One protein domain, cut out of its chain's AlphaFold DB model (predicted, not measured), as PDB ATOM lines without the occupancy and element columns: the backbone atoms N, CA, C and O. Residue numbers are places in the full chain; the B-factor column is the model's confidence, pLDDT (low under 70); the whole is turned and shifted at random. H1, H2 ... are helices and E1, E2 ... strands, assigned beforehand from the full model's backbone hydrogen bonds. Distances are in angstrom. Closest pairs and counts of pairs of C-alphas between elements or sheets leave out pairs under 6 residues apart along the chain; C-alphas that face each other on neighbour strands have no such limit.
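This is residues 3 to 80 of the 119 residues of an uncharacterized protein of Phytophthora cactorum (UniProt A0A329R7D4). A loose, flat model in two parts: a three-strand antiparallel sheet, E1 E2 E3, and apart from most of it the short strand pair E4 and E5 with helix H1 following E4; a last helix, H2, sticks out free. The printed part has 78 residues with two named helices and five named strands, in the order E1 E2 E3 E4 H1 E5 H2, class mixed, helices and strands. The radius of gyration of the C-alphas is 14.7 A, and the spans are 38 by 37 by 20 A.

E1, residues 3 to 8, E2, residues 13 to 18, and E3, residues 24 to 27, form a meander, each strand the antiparallel neighbour of the one before. E1 and E2 are a hairpin at 157 degrees, with N 5 and O 15 within hydrogen-bond range at 2.8 A. E2 and E3 are a hairpin at 145 degrees, with N 16 and O 25 at 2.9 A. E4, residues 38 to 40, and E5, residues 66 to 68, are antiparallel at 136 degrees, with N 39 and O 67 at 2.8 A. The closest C-alphas of E1 and E4 are those of Leu 3 and Thr 39, 7.6 A apart. H1, residues 42 to 53, is not on the three-strand sheet and is apart from E1, E2 and E3. H2, residues 73 to 80, is apart from H1 and E4, for instance. Every O i to N i+4 pair is within hydrogen-bond range in H1, and 3 of 4 in H2.

E1 begins at C-alpha 3, (-3.213, 43.713, -35.400), and measures 15.3 A; E2 measures 15.7 A. H1 begins at C-alpha 42, (-13.923, 43.610, -40.070), and measures 16.3 A. H2 ends at C-alpha 80, (-29.776, 48.565, -34.149).

The two C-alphas farthest apart, of Gln 28 and Arg 80, are 39.8 A apart. The printed part has no cut. The link from H1 to E5, residues 54 to 65, is long. Residues 72 to 80 stand free. The pLDDT is under 70 at residues 29 to 31, 76 and 78 to 80.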
ATOM      1  N   LEU A   3      -1.957  43.956 -36.104       89.44
ATOM      2  CA  LEU A   3      -3.213  43.713 -35.400       89.44
ATOM      3  C   LEU A   3      -2.992  42.678 -34.303       89.44
ATOM      4  O   LEU A   3      -2.436  41.616 -34.577       89.44
ATOM      5  N   LEU A   4      -3.442  42.961 -33.081       89.56
ATOM      6  CA  LEU A   4      -3.420  41.987 -31.994       89.56
ATOM      7  C   LEU A   4      -4.433  40.870 -32.289       89.56
ATOM      8  O   LEU A   4      -5.618  41.137 -32.460       89.56
ATOM      9  N   LEU A   5      -3.960  39.624 -32.358       89.00
ATOM     10  CA  LEU A   5      -4.804  38.441 -32.561       89.00
ATOM     11  C   LEU A   5      -5.176  37.767 -31.241       89.00
ATOM     12  O   LEU A   5      -6.234  37.157 -31.137       89.00
ATOM     13  N   GLY A   6      -4.293  37.839 -30.247       88.12
ATOM     14  CA  GLY A   6      -4.562  37.281 -28.930       88.12
ATOM     15  C   GLY A   6      -3.316  37.109 -28.077       88.12
ATOM     16  O   GLY A   6      -2.186  37.292 -28.534       88.12
ATOM     17  N   TYR A   7      -3.551  36.725 -26.830       87.19
ATOM     18  CA  TYR A   7      -2.532  36.418 -25.837       87.19
ATOM     19  C   TYR A   7      -2.620  34.938 -25.453       87.19
ATOM     20  O   TYR A   7      -3.716  34.388 -25.346       87.19
ATOM     21  N   SER A   8      -1.475  34.278 -25.267       84.12
ATOM     22  CA  SER A   8      -1.422  32.896 -24.779       84.12
ATOM     23  C   SER A   8      -0.945  32.854 -23.332       84.12
ATOM     24  O   SER A   8       0.124  33.370 -23.011       84.12
ATOM     25  N   ASN A   9      -1.715  32.178 -22.476       79.75
ATOM     26  CA  ASN A   9      -1.363  31.956 -21.070       79.75
ATOM     27  C   ASN A   9      -0.330  30.831 -20.890       79.75
ATOM     28  O   ASN A   9       0.446  30.872 -19.939       79.75
ATOM     29  N   SER A  10      -0.311  29.830 -21.781       83.94
ATOM     30  CA  SER A  10       0.606  28.682 -21.682       83.94
ATOM     31  C   SER A  10       2.017  29.034 -22.148       83.94
ATOM     32  O   SER A  10       3.001  28.685 -21.503       83.94
ATOM     33  N   THR A  11       2.118  29.779 -23.245       81.69
ATOM     34  CA  THR A  11       3.365  30.346 -23.762       81.69
ATOM     35  C   THR A  11       3.244  31.861 -23.700       81.69
ATOM     36  O   THR A  11       2.873  32.470 -24.707       81.69
ATOM     37  N   LYS A  12       3.492  32.437 -22.513       83.69
ATOM     38  CA  LYS A  12       3.338  33.876 -22.224       83.69
ATOM     39  C   LYS A  12       3.828  34.725 -23.394       83.69
ATOM     40  O   LYS A  12       5.026  34.803 -23.664       83.69
ATOM     41  N   GLY A  13       2.890  35.324 -24.117       87.12
ATOM     42  CA  GLY A  13       3.217  36.052 -25.328       87.12
ATOM     43  C   GLY A  13       2.002  36.419 -26.158       87.12
ATOM     44  O   GLY A  13       0.915  35.855 -26.027       87.12
ATOM     45  N   TYR A  14       2.228  37.379 -27.043       88.50
ATOM     46  CA  TYR A  14       1.227  37.924 -27.940       88.50
ATOM     47  C   TYR A  14       1.367  37.322 -29.330       88.50
ATOM     48  O   TYR A  14       2.475  37.083 -29.818       88.50
ATOM     49  N   LYS A  15       0.228  37.131 -29.987       89.88
ATOM     50  CA  LYS A  15       0.132  36.867 -31.419       89.88
ATOM     51  C   LYS A  15      -0.374  38.117 -32.105       89.88
ATOM     52  O   LYS A  15      -1.391  38.674 -31.701       89.88
ATOM     53  N   PHE A  16       0.311  38.530 -33.159       89.62
ATOM     54  CA  PHE A  16      -0.105  39.660 -33.970       89.62
ATOM     55  C   PHE A  16      -0.008  39.340 -35.454       89.62
ATOM     56  O   PHE A  16       0.854  38.581 -35.891       89.62
ATOM     57  N   LEU A  17      -0.915  39.924 -36.225       91.62
ATOM     58  CA  LEU A  17      -0.926  39.868 -37.677       91.62
ATOM     59  C   LEU A  17      -0.204  41.100 -38.211       91.62
ATOM     60  O   LEU A  17      -0.621  42.229 -37.945       91.62
ATOM     61  N   ASP A  18       0.875  40.902 -38.959       89.50
ATOM     62  CA  ASP A  18       1.463  41.994 -39.723       89.50
ATOM     63  C   ASP A  18       0.562  42.327 -40.912       89.50
ATOM     64  O   ASP A  18       0.228  41.462 -41.715       89.50
ATOM     65  N   ARG A  19       0.181  43.595 -41.034       86.56
ATOM     66  CA  ARG A  19      -0.711  44.072 -42.085       86.56
ATOM     67  C   ARG A  19      -0.066  44.048 -43.469       86.56
ATOM     68  O   ARG A  19      -0.770  43.896 -44.450       86.56
ATOM     69  N   LEU A  20       1.247  44.254 -43.571       84.38
ATOM     70  CA  LEU A  20       1.901  44.325 -44.884       84.38
ATOM     71  C   LEU A  20       2.150  42.934 -45.459       84.38
ATOM     72  O   LEU A  20       1.941  42.700 -46.644       84.38
ATOM     73  N   THR A  21       2.594  42.007 -44.612       84.75
ATOM     74  CA  THR A  21       2.921  40.645 -45.045       84.75
ATOM     75  C   THR A  21       1.786  39.647 -44.831       84.75
ATOM     76  O   THR A  21       1.881  38.515 -45.309       84.75
ATOM     77  N   CYS A  22       0.737  40.033 -44.100       87.50
ATOM     78  CA  CYS A  22      -0.331  39.154 -43.618       87.50
ATOM     79  C   CYS A  22       0.201  37.929 -42.856       87.50
ATOM     80  O   CYS A  22      -0.439  36.881 -42.821       87.50
ATOM     81  N   ARG A  23       1.390  38.035 -42.246       88.50
ATOM     82  CA  ARG A  23       1.989  36.953 -41.460       88.50
ATOM     83  C   ARG A  23       1.624  37.095 -39.992       88.50
ATOM     84  O   ARG A  23       1.788  38.161 -39.398       88.50
ATOM     85  N   ALA A  24       1.192  35.990 -39.395       89.06
ATOM     86  CA  ALA A  24       1.067  35.886 -37.951       89.06
ATOM     87  C   ALA A  24       2.460  35.719 -37.329       89.06
ATOM     88  O   ALA A  24       3.211  34.816 -37.699       89.06
ATOM     89  N   THR A  25       2.795  36.590 -36.386       86.94
ATOM     90  CA  THR A  25       4.056  36.567 -35.643       86.94
ATOM     91  C   THR A  25       3.757  36.493 -34.151       86.94
ATOM     92  O   THR A  25       2.758  37.030 -33.670       86.94
ATOM     93  N   THR A  26       4.616  35.795 -33.414       87.81
ATOM     94  CA  THR A  26       4.564  35.705 -31.954       87.81
ATOM     95  C   THR A  26       5.657  36.566 -31.344       87.81
ATOM     96  O   THR A  26       6.808  36.465 -31.768       87.81
ATOM     97  N   ALA A  27       5.333  37.345 -30.316       83.50
ATOM     98  CA  ALA A  27       6.336  37.980 -29.467       83.50
ATOM     99  C   ALA A  27       6.146  37.549 -28.016       83.50
ATOM    100  O   ALA A  27       5.058  37.666 -27.451       83.50
ATOM    101  N   GLN A  28       7.236  37.082 -27.416       77.12
ATOM    102  CA  GLN A  28       7.367  36.908 -25.975       77.12
ATOM    103  C   GLN A  28       7.986  38.194 -25.440       77.12
ATOM    104  O   GLN A  28       9.203  38.344 -25.399       77.12
ATOM    105  N   CYS A  29       7.160  39.194 -25.163       65.56
ATOM    106  CA  CYS A  29       7.671  40.436 -24.606       65.56
ATOM    107  C   CYS A  29       6.610  41.087 -23.732       65.56
ATOM    108  O   CYS A  29       5.484  41.301 -24.176       65.56
ATOM    109  N   GLU A  30       6.991  41.432 -22.506       65.69
ATOM    110  CA  GLU A  30       6.127  42.090 -21.519       65.69
ATOM    111  C   GLU A  30       5.938  43.598 -21.801       65.69
ATOM    112  O   GLU A  30       5.228  44.276 -21.072       65.69
ATOM    113  N   ASN A  31       6.528  44.132 -22.882       68.56
ATOM    114  CA  ASN A  31       6.537  45.567 -23.204       68.56
ATOM    115  C   ASN A  31       5.795  45.949 -24.498       68.56
ATOM    116  O   ASN A  31       5.994  47.046 -25.027       68.56
ATOM    117  N   CYS A  32       4.933  45.086 -25.038       73.19
ATOM    118  CA  CYS A  32       4.059  45.493 -26.137       73.19
ATOM    119  C   CYS A  32       2.868  46.287 -25.587       73.19
ATOM    120  O   CYS A  32       2.103  45.777 -24.774       73.19
ATOM    121  N   ARG A  33       2.697  47.535 -26.035       77.31
ATOM    122  CA  ARG A  33       1.526  48.359 -25.700       77.31
ATOM    123  C   ARG A  33       0.534  48.320 -26.853       77.31
ATOM    124  O   ARG A  33       0.896  48.653 -27.980       77.31
ATOM    125  N   PHE A  34      -0.703  47.943 -26.557       77.88
ATOM    126  CA  PHE A  34      -1.800  47.924 -27.516       77.88
ATOM    127  C   PHE A  34      -2.950  48.795 -27.026       77.88
ATOM    128  O   PHE A  34      -3.183  48.933 -25.828       77.88
ATOM    129  N   HIS A  35      -3.677  49.371 -27.977       86.06
ATOM    130  CA  HIS A  35      -4.944  50.029 -27.704       86.06
ATOM    131  C   HIS A  35      -6.057  48.983 -27.757       86.06
ATOM    132  O   HIS A  35      -6.616  48.736 -28.817       86.06
ATOM    133  N   GLU A  36      -6.358  48.357 -26.619       81.69
ATOM    134  CA  GLU A  36      -7.370  47.290 -26.522       81.69
ATOM    135  C   GLU A  36      -8.806  47.786 -26.744       81.69
ATOM    136  O   GLU A  36      -9.704  47.001 -27.016       81.69
ATOM    137  N   GLU A  37      -9.035  49.096 -26.681       86.56
ATOM    138  CA  GLU A  37     -10.343  49.695 -26.963       86.56
ATOM    139  C   GLU A  37     -10.663  49.768 -28.458       86.56
ATOM    140  O   GLU A  37     -11.813  50.005 -28.834       86.56
ATOM    141  N   PHE A  38      -9.657  49.597 -29.317       89.56
ATOM    142  CA  PHE A  38      -9.777  49.801 -30.751       89.56
ATOM    143  C   PHE A  38      -9.301  48.579 -31.528       89.56
ATOM    144  O   PHE A  38      -8.324  47.918 -31.190       89.56
ATOM    145  N   THR A  39      -9.983  48.308 -32.628       91.06
ATOM    146  CA  THR A  39      -9.619  47.284 -33.598       91.06
ATOM    147  C   THR A  39      -9.700  47.859 -35.006       91.06
ATOM    148  O   THR A  39     -10.073  49.013 -35.202       91.06
ATOM    149  N   VAL A  40      -9.313  47.075 -36.002       92.06
ATOM    150  CA  VAL A  40      -9.513  47.433 -37.407       92.06
ATOM    151  C   VAL A  40     -10.855  46.883 -37.869       92.06
ATOM    152  O   VAL A  40     -11.272  45.812 -37.429       92.06
ATOM    153  N   ASP A  41     -11.523  47.618 -38.754       92.75
ATOM    154  CA  ASP A  41     -12.794  47.196 -39.330       92.75
ATOM    155  C   ASP A  41     -12.739  45.766 -39.894       92.75
ATOM    156  O   ASP A  41     -11.773  45.348 -40.545       92.75
ATOM    157  N   ARG A  42     -13.821  45.015 -39.670       91.62
ATOM    158  CA  ARG A  42     -13.923  43.610 -40.070       91.62
ATOM    159  C   ARG A  42     -13.791  43.429 -41.581       91.62
ATOM    160  O   ARG A  42     -13.148  42.470 -42.006       91.62
ATOM    161  N   ALA A  43     -14.413  44.289 -42.390       92.94
ATOM    162  CA  ALA A  43     -14.377  44.155 -43.845       92.94
ATOM    163  C   ALA A  43     -12.958  44.381 -44.376       92.94
ATOM    164  O   ALA A  43     -12.501  43.622 -45.229       92.94
ATOM    165  N   TYR A  44     -12.233  45.340 -43.794       93.12
ATOM    166  CA  TYR A  44     -10.823  45.559 -44.109       93.12
ATOM    167  C   TYR A  44      -9.968  44.323 -43.802       93.12
ATOM    168  O   TYR A  44      -9.196  43.883 -44.648       93.12
ATOM    169  N   VAL A  45     -10.110  43.735 -42.606       92.31
ATOM    170  CA  VAL A  45      -9.335  42.539 -42.225       92.31
ATOM    171  C   VAL A  45      -9.683  41.344 -43.112       92.31
ATOM    172  O   VAL A  45      -8.791  40.593 -43.495       92.31
ATOM    173  N   LYS A  46     -10.959  41.184 -43.481       92.88
ATOM    174  CA  LYS A  46     -11.399  40.142 -44.416       92.88
ATOM    175  C   LYS A  46     -10.688  40.285 -45.761       92.88
ATOM    176  O   LYS A  46      -9.952  39.383 -46.138       92.88
ATOM    177  N   GLN A  47     -10.813  41.440 -46.408       93.56
ATOM    178  CA  GLN A  47     -10.174  41.713 -47.700       93.56
ATOM    179  C   GLN A  47      -8.646  41.574 -47.637       93.56
ATOM    180  O   GLN A  47      -8.021  41.066 -48.562       93.56
ATOM    181  N   LEU A  48      -8.032  41.969 -46.519       91.94
ATOM    182  CA  LEU A  48      -6.602  41.790 -46.275       91.94
ATOM    183  C   LEU A  48      -6.176  40.314 -46.284       91.94
ATOM    184  O   LEU A  48      -5.128  39.972 -46.838       91.94
ATOM    185  N   LEU A  49      -6.973  39.437 -45.675       92.25
ATOM    186  CA  LEU A  49      -6.717  37.997 -45.663       92.25
ATOM    187  C   LEU A  49      -7.024  37.360 -47.020       92.25
ATOM    188  O   LEU A  49      -6.248  36.528 -47.484       92.25
ATOM    189  N   GLU A  50      -8.107  37.773 -47.677       93.44
ATOM    190  CA  GLU A  50      -8.473  37.302 -49.016       93.44
ATOM    191  C   GLU A  50      -7.377  37.648 -50.034       93.44
ATOM    192  O   GLU A  50      -7.020  36.806 -50.860       93.44
ATOM    193  N   ASN A  51      -6.767  38.834 -49.925       91.44
ATOM    194  CA  ASN A  51      -5.643  39.231 -50.774       91.44
ATOM    195  C   ASN A  51      -4.407  38.346 -50.591       91.44
ATOM    196  O   ASN A  51      -3.613  38.180 -51.512       91.44
ATOM    197  N   ARG A  52      -4.201  37.810 -49.383       89.50
ATOM    198  CA  ARG A  52      -3.025  36.992 -49.076       89.50
ATOM    199  C   ARG A  52      -3.225  35.519 -49.398       89.50
ATOM    200  O   ARG A  52      -2.268  34.865 -49.800       89.50
ATOM    201  N   TYR A  53      -4.405  34.994 -49.090       90.38
ATOM    202  CA  TYR A  53      -4.649  33.555 -49.024       90.38
ATOM    203  C   TYR A  53      -5.604  33.044 -50.100       90.38
ATOM    204  O   TYR A  53      -5.623  31.841 -50.330       90.38
ATOM    205  N   LEU A  54      -6.393  33.921 -50.729       92.12
ATOM    206  CA  LEU A  54      -7.400  33.547 -51.730       92.12
ATOM    207  C   LEU A  54      -7.135  34.168 -53.112       92.12
ATOM    208  O   LEU A  54      -8.033  34.167 -53.947       92.12
ATOM    209  N   ASP A  55      -5.937  34.720 -53.343       86.75
ATOM    210  CA  ASP A  55      -5.515  35.348 -54.610       86.75
ATOM    211  C   ASP A  55      -6.498  36.399 -55.163       86.75
ATOM    212  O   ASP A  55      -6.599  36.638 -56.368       86.75
ATOM    213  N   THR A  56      -7.229  37.061 -54.269       87.88
ATOM    214  CA  THR A  56      -8.085  38.198 -54.622       87.88
ATOM    215  C   THR A  56      -7.266  39.492 -54.641       87.88
ATOM    216  O   THR A  56      -6.233  39.607 -53.988       87.88
ATOM    217  N   LEU A  57      -7.692  40.481 -55.427       89.25
ATOM    218  CA  LEU A  57      -6.997  41.767 -55.559       89.25
ATOM    219  C   LEU A  57      -7.916  42.910 -55.125       89.25
ATOM    220  O   LEU A  57      -8.335  43.749 -55.922       89.25
ATOM    221  N   HIS A  58      -8.249  42.935 -53.838       90.44
ATOM    222  CA  HIS A  58      -8.950  44.055 -53.227       90.44
ATOM    223  C   HIS A  58      -8.014  45.256 -53.066       90.44
ATOM    224  O   HIS A  58      -6.896  45.135 -52.557       90.44
ATOM    225  N   VAL A  59      -8.491  46.439 -53.450       90.81
ATOM    226  CA  VAL A  59      -7.787  47.700 -53.200       90.81
ATOM    227  C   VAL A  59      -8.029  48.107 -51.749       90.81
ATOM    228  O   VAL A  59      -9.140  48.479 -51.378       90.81
ATOM    229  N   LEU A  60      -6.984  48.028 -50.926       89.75
ATOM    230  CA  LEU A  60      -7.054  48.370 -49.506       89.75
ATOM    231  C   LEU A  60      -6.541  49.793 -49.257       89.75
ATOM    232  O   LEU A  60      -5.505  50.170 -49.807       89.75
ATOM    233  N   PRO A  61      -7.200  50.577 -48.386       90.69
ATOM    234  CA  PRO A  61      -6.687  51.879 -47.989       90.69
ATOM    235  C   PRO A  61      -5.354  51.755 -47.235       90.69
ATOM    236  O   PRO A  61      -5.140  50.838 -46.432       90.69
ATOM    237  N   GLU A  62      -4.462  52.724 -47.465       88.44
ATOM    238  CA  GLU A  62      -3.126  52.769 -46.853       88.44
ATOM    239  C   GLU A  62      -3.198  52.862 -45.321       88.44
ATOM    240  O   GLU A  62      -2.392  52.255 -44.607       88.44
ATOM    241  N   LYS A  63      -4.185  53.595 -44.799       90.00
ATOM    242  CA  LYS A  63      -4.485  53.684 -43.366       90.00
ATOM    243  C   LYS A  63      -5.658  52.756 -43.051       90.00
ATOM    244  O   LYS A  63      -6.687  52.859 -43.716       90.00
ATOM    245  N   PRO A  64      -5.520  51.847 -42.070       90.12
ATOM    246  CA  PRO A  64      -6.588  50.918 -41.766       90.12
ATOM    247  C   PRO A  64      -7.715  51.681 -41.049       90.12
ATOM    248  O   PRO A  64      -7.423  52.505 -40.179       90.12
ATOM    249  N   PRO A  65      -8.988  51.432 -41.385       92.31
ATOM    250  CA  PRO A  65     -10.110  52.000 -40.649       92.31
ATOM    251  C   PRO A  65     -10.122  51.437 -39.223       92.31
ATOM    252  O   PRO A  65     -10.330  50.242 -39.020       92.31
ATOM    253  N   VAL A  66      -9.859  52.297 -38.239       92.19
ATOM    254  CA  VAL A  66      -9.850  51.935 -36.818       92.19
ATOM    255  C   VAL A  66     -11.238  52.177 -36.233       92.19
ATOM    256  O   VAL A  66     -11.780  53.274 -36.336       92.19
ATOM    257  N   VAL A  67     -11.804  51.152 -35.607       92.25
ATOM    258  CA  VAL A  67     -13.136  51.148 -34.995       92.25
ATOM    259  C   VAL A  67     -13.026  50.761 -33.522       92.25
ATOM    260  O   VAL A  67     -12.109  50.043 -33.131       92.25
ATOM    261  N   ARG A  68     -13.944  51.235 -32.676       90.00
ATOM    262  CA  ARG A  68     -13.969  50.835 -31.259       90.00
ATOM    263  C   ARG A  68     -14.476  49.404 -31.113       90.00
ATOM    264  O   ARG A  68     -15.432  49.015 -31.783       90.00
ATOM    265  N   ILE A  69     -13.862  48.640 -30.215       87.75
ATOM    266  CA  ILE A  69     -14.347  47.311 -29.842       87.75
ATOM    267  C   ILE A  69     -15.644  47.474 -29.054       87.75
ATOM    268  O   ILE A  69     -15.720  48.228 -28.085       87.75
ATOM    269  N   LYS A  70     -16.676  46.745 -29.478       86.00
ATOM    270  CA  LYS A  70     -17.966  46.690 -28.795       86.00
ATOM    271  C   LYS A  70     -17.915  45.591 -27.737       86.00
ATOM    272  O   LYS A  70     -17.974  44.408 -28.070       86.00
ATOM    273  N   THR A  71     -17.768  45.983 -26.475       81.38
ATOM    274  CA  THR A  71     -17.616  45.055 -25.340       81.38
ATOM    275  C   THR A  71     -18.917  44.815 -24.575       81.38
ATOM    276  O   THR A  71     -19.081  43.743 -24.000       81.38
ATOM    277  N   SER A  72     -19.855  45.769 -24.582       80.56
ATOM    278  CA  SER A  72     -21.158  45.646 -23.913       80.56
ATOM    279  C   SER A  72     -22.296  45.380 -24.896       80.56
ATOM    280  O   SER A  72     -22.252  45.817 -26.050       80.56
ATOM    281  N   ILE A  73     -23.349  44.712 -24.418       78.12
ATOM    282  CA  ILE A  73     -24.554  44.435 -25.211       78.12
ATOM    283  C   ILE A  73     -25.271  45.721 -25.636       78.12
ATOM    284  O   ILE A  73     -25.737  45.820 -26.769       78.12
ATOM    285  N   ASP A  74     -25.253  46.749 -24.784       74.56
ATOM    286  CA  ASP A  74     -25.858  48.055 -25.059       74.56
ATOM    287  C   ASP A  74     -25.246  48.723 -26.294       74.56
ATOM    288  O   ASP A  74     -25.940  49.392 -27.059       74.56
ATOM    289  N   THR A  75     -23.954  48.478 -26.545       70.88
ATOM    290  CA  THR A  75     -23.252  49.017 -27.717       70.88
ATOM    291  C   THR A  75     -23.804  48.439 -29.025       70.88
ATOM    292  O   THR A  75     -23.833  49.129 -30.043       70.88
ATOM    293  N   TYR A  76     -24.273  47.189 -29.009       67.50
ATOM    294  CA  TYR A  76     -24.915  46.556 -30.165       67.50
ATOM    295  C   TYR A  76     -26.392  46.967 -30.302       67.50
ATOM    296  O   TYR A  76     -26.886  47.130 -31.415       67.50
ATOM    297  N   VAL A  77     -27.099  47.171 -29.184       72.38
ATOM    298  CA  VAL A  77     -28.508  47.606 -29.182       72.38
ATOM    299  C   VAL A  77     -28.653  49.028 -29.733       72.38
ATOM    300  O   VAL A  77     -29.532  49.275 -30.558       72.38
ATOM    301  N   ALA A  78     -27.755  49.940 -29.350       68.38
ATOM    302  CA  ALA A  78     -27.766  51.325 -29.823       68.38
ATOM    303  C   ALA A  78     -27.601  51.434 -31.352       68.38
ATOM    304  O   ALA A  78     -28.277  52.234 -31.997       68.38
ATOM    305  N   GLU A  79     -26.758  50.592 -31.952       66.00
ATOM    306  CA  GLU A  79     -26.556  50.549 -33.405       66.00
ATOM    307  C   GLU A  79     -27.801  50.054 -34.150       66.00
ATOM    308  O   GLU A  79     -28.153  50.597 -35.195       66.00
ATOM    309  N   ARG A  80     -28.520  49.078 -33.580       60.41
ATOM    310  CA  ARG A  80     -29.776  48.565 -34.149       60.41
ATOM    311  C   ARG A  80     -30.913  49.593 -34.101       60.41
ATOM    312  O   ARG A  80     -31.847  49.494 -34.888       60.41
TER     313      ARG A  80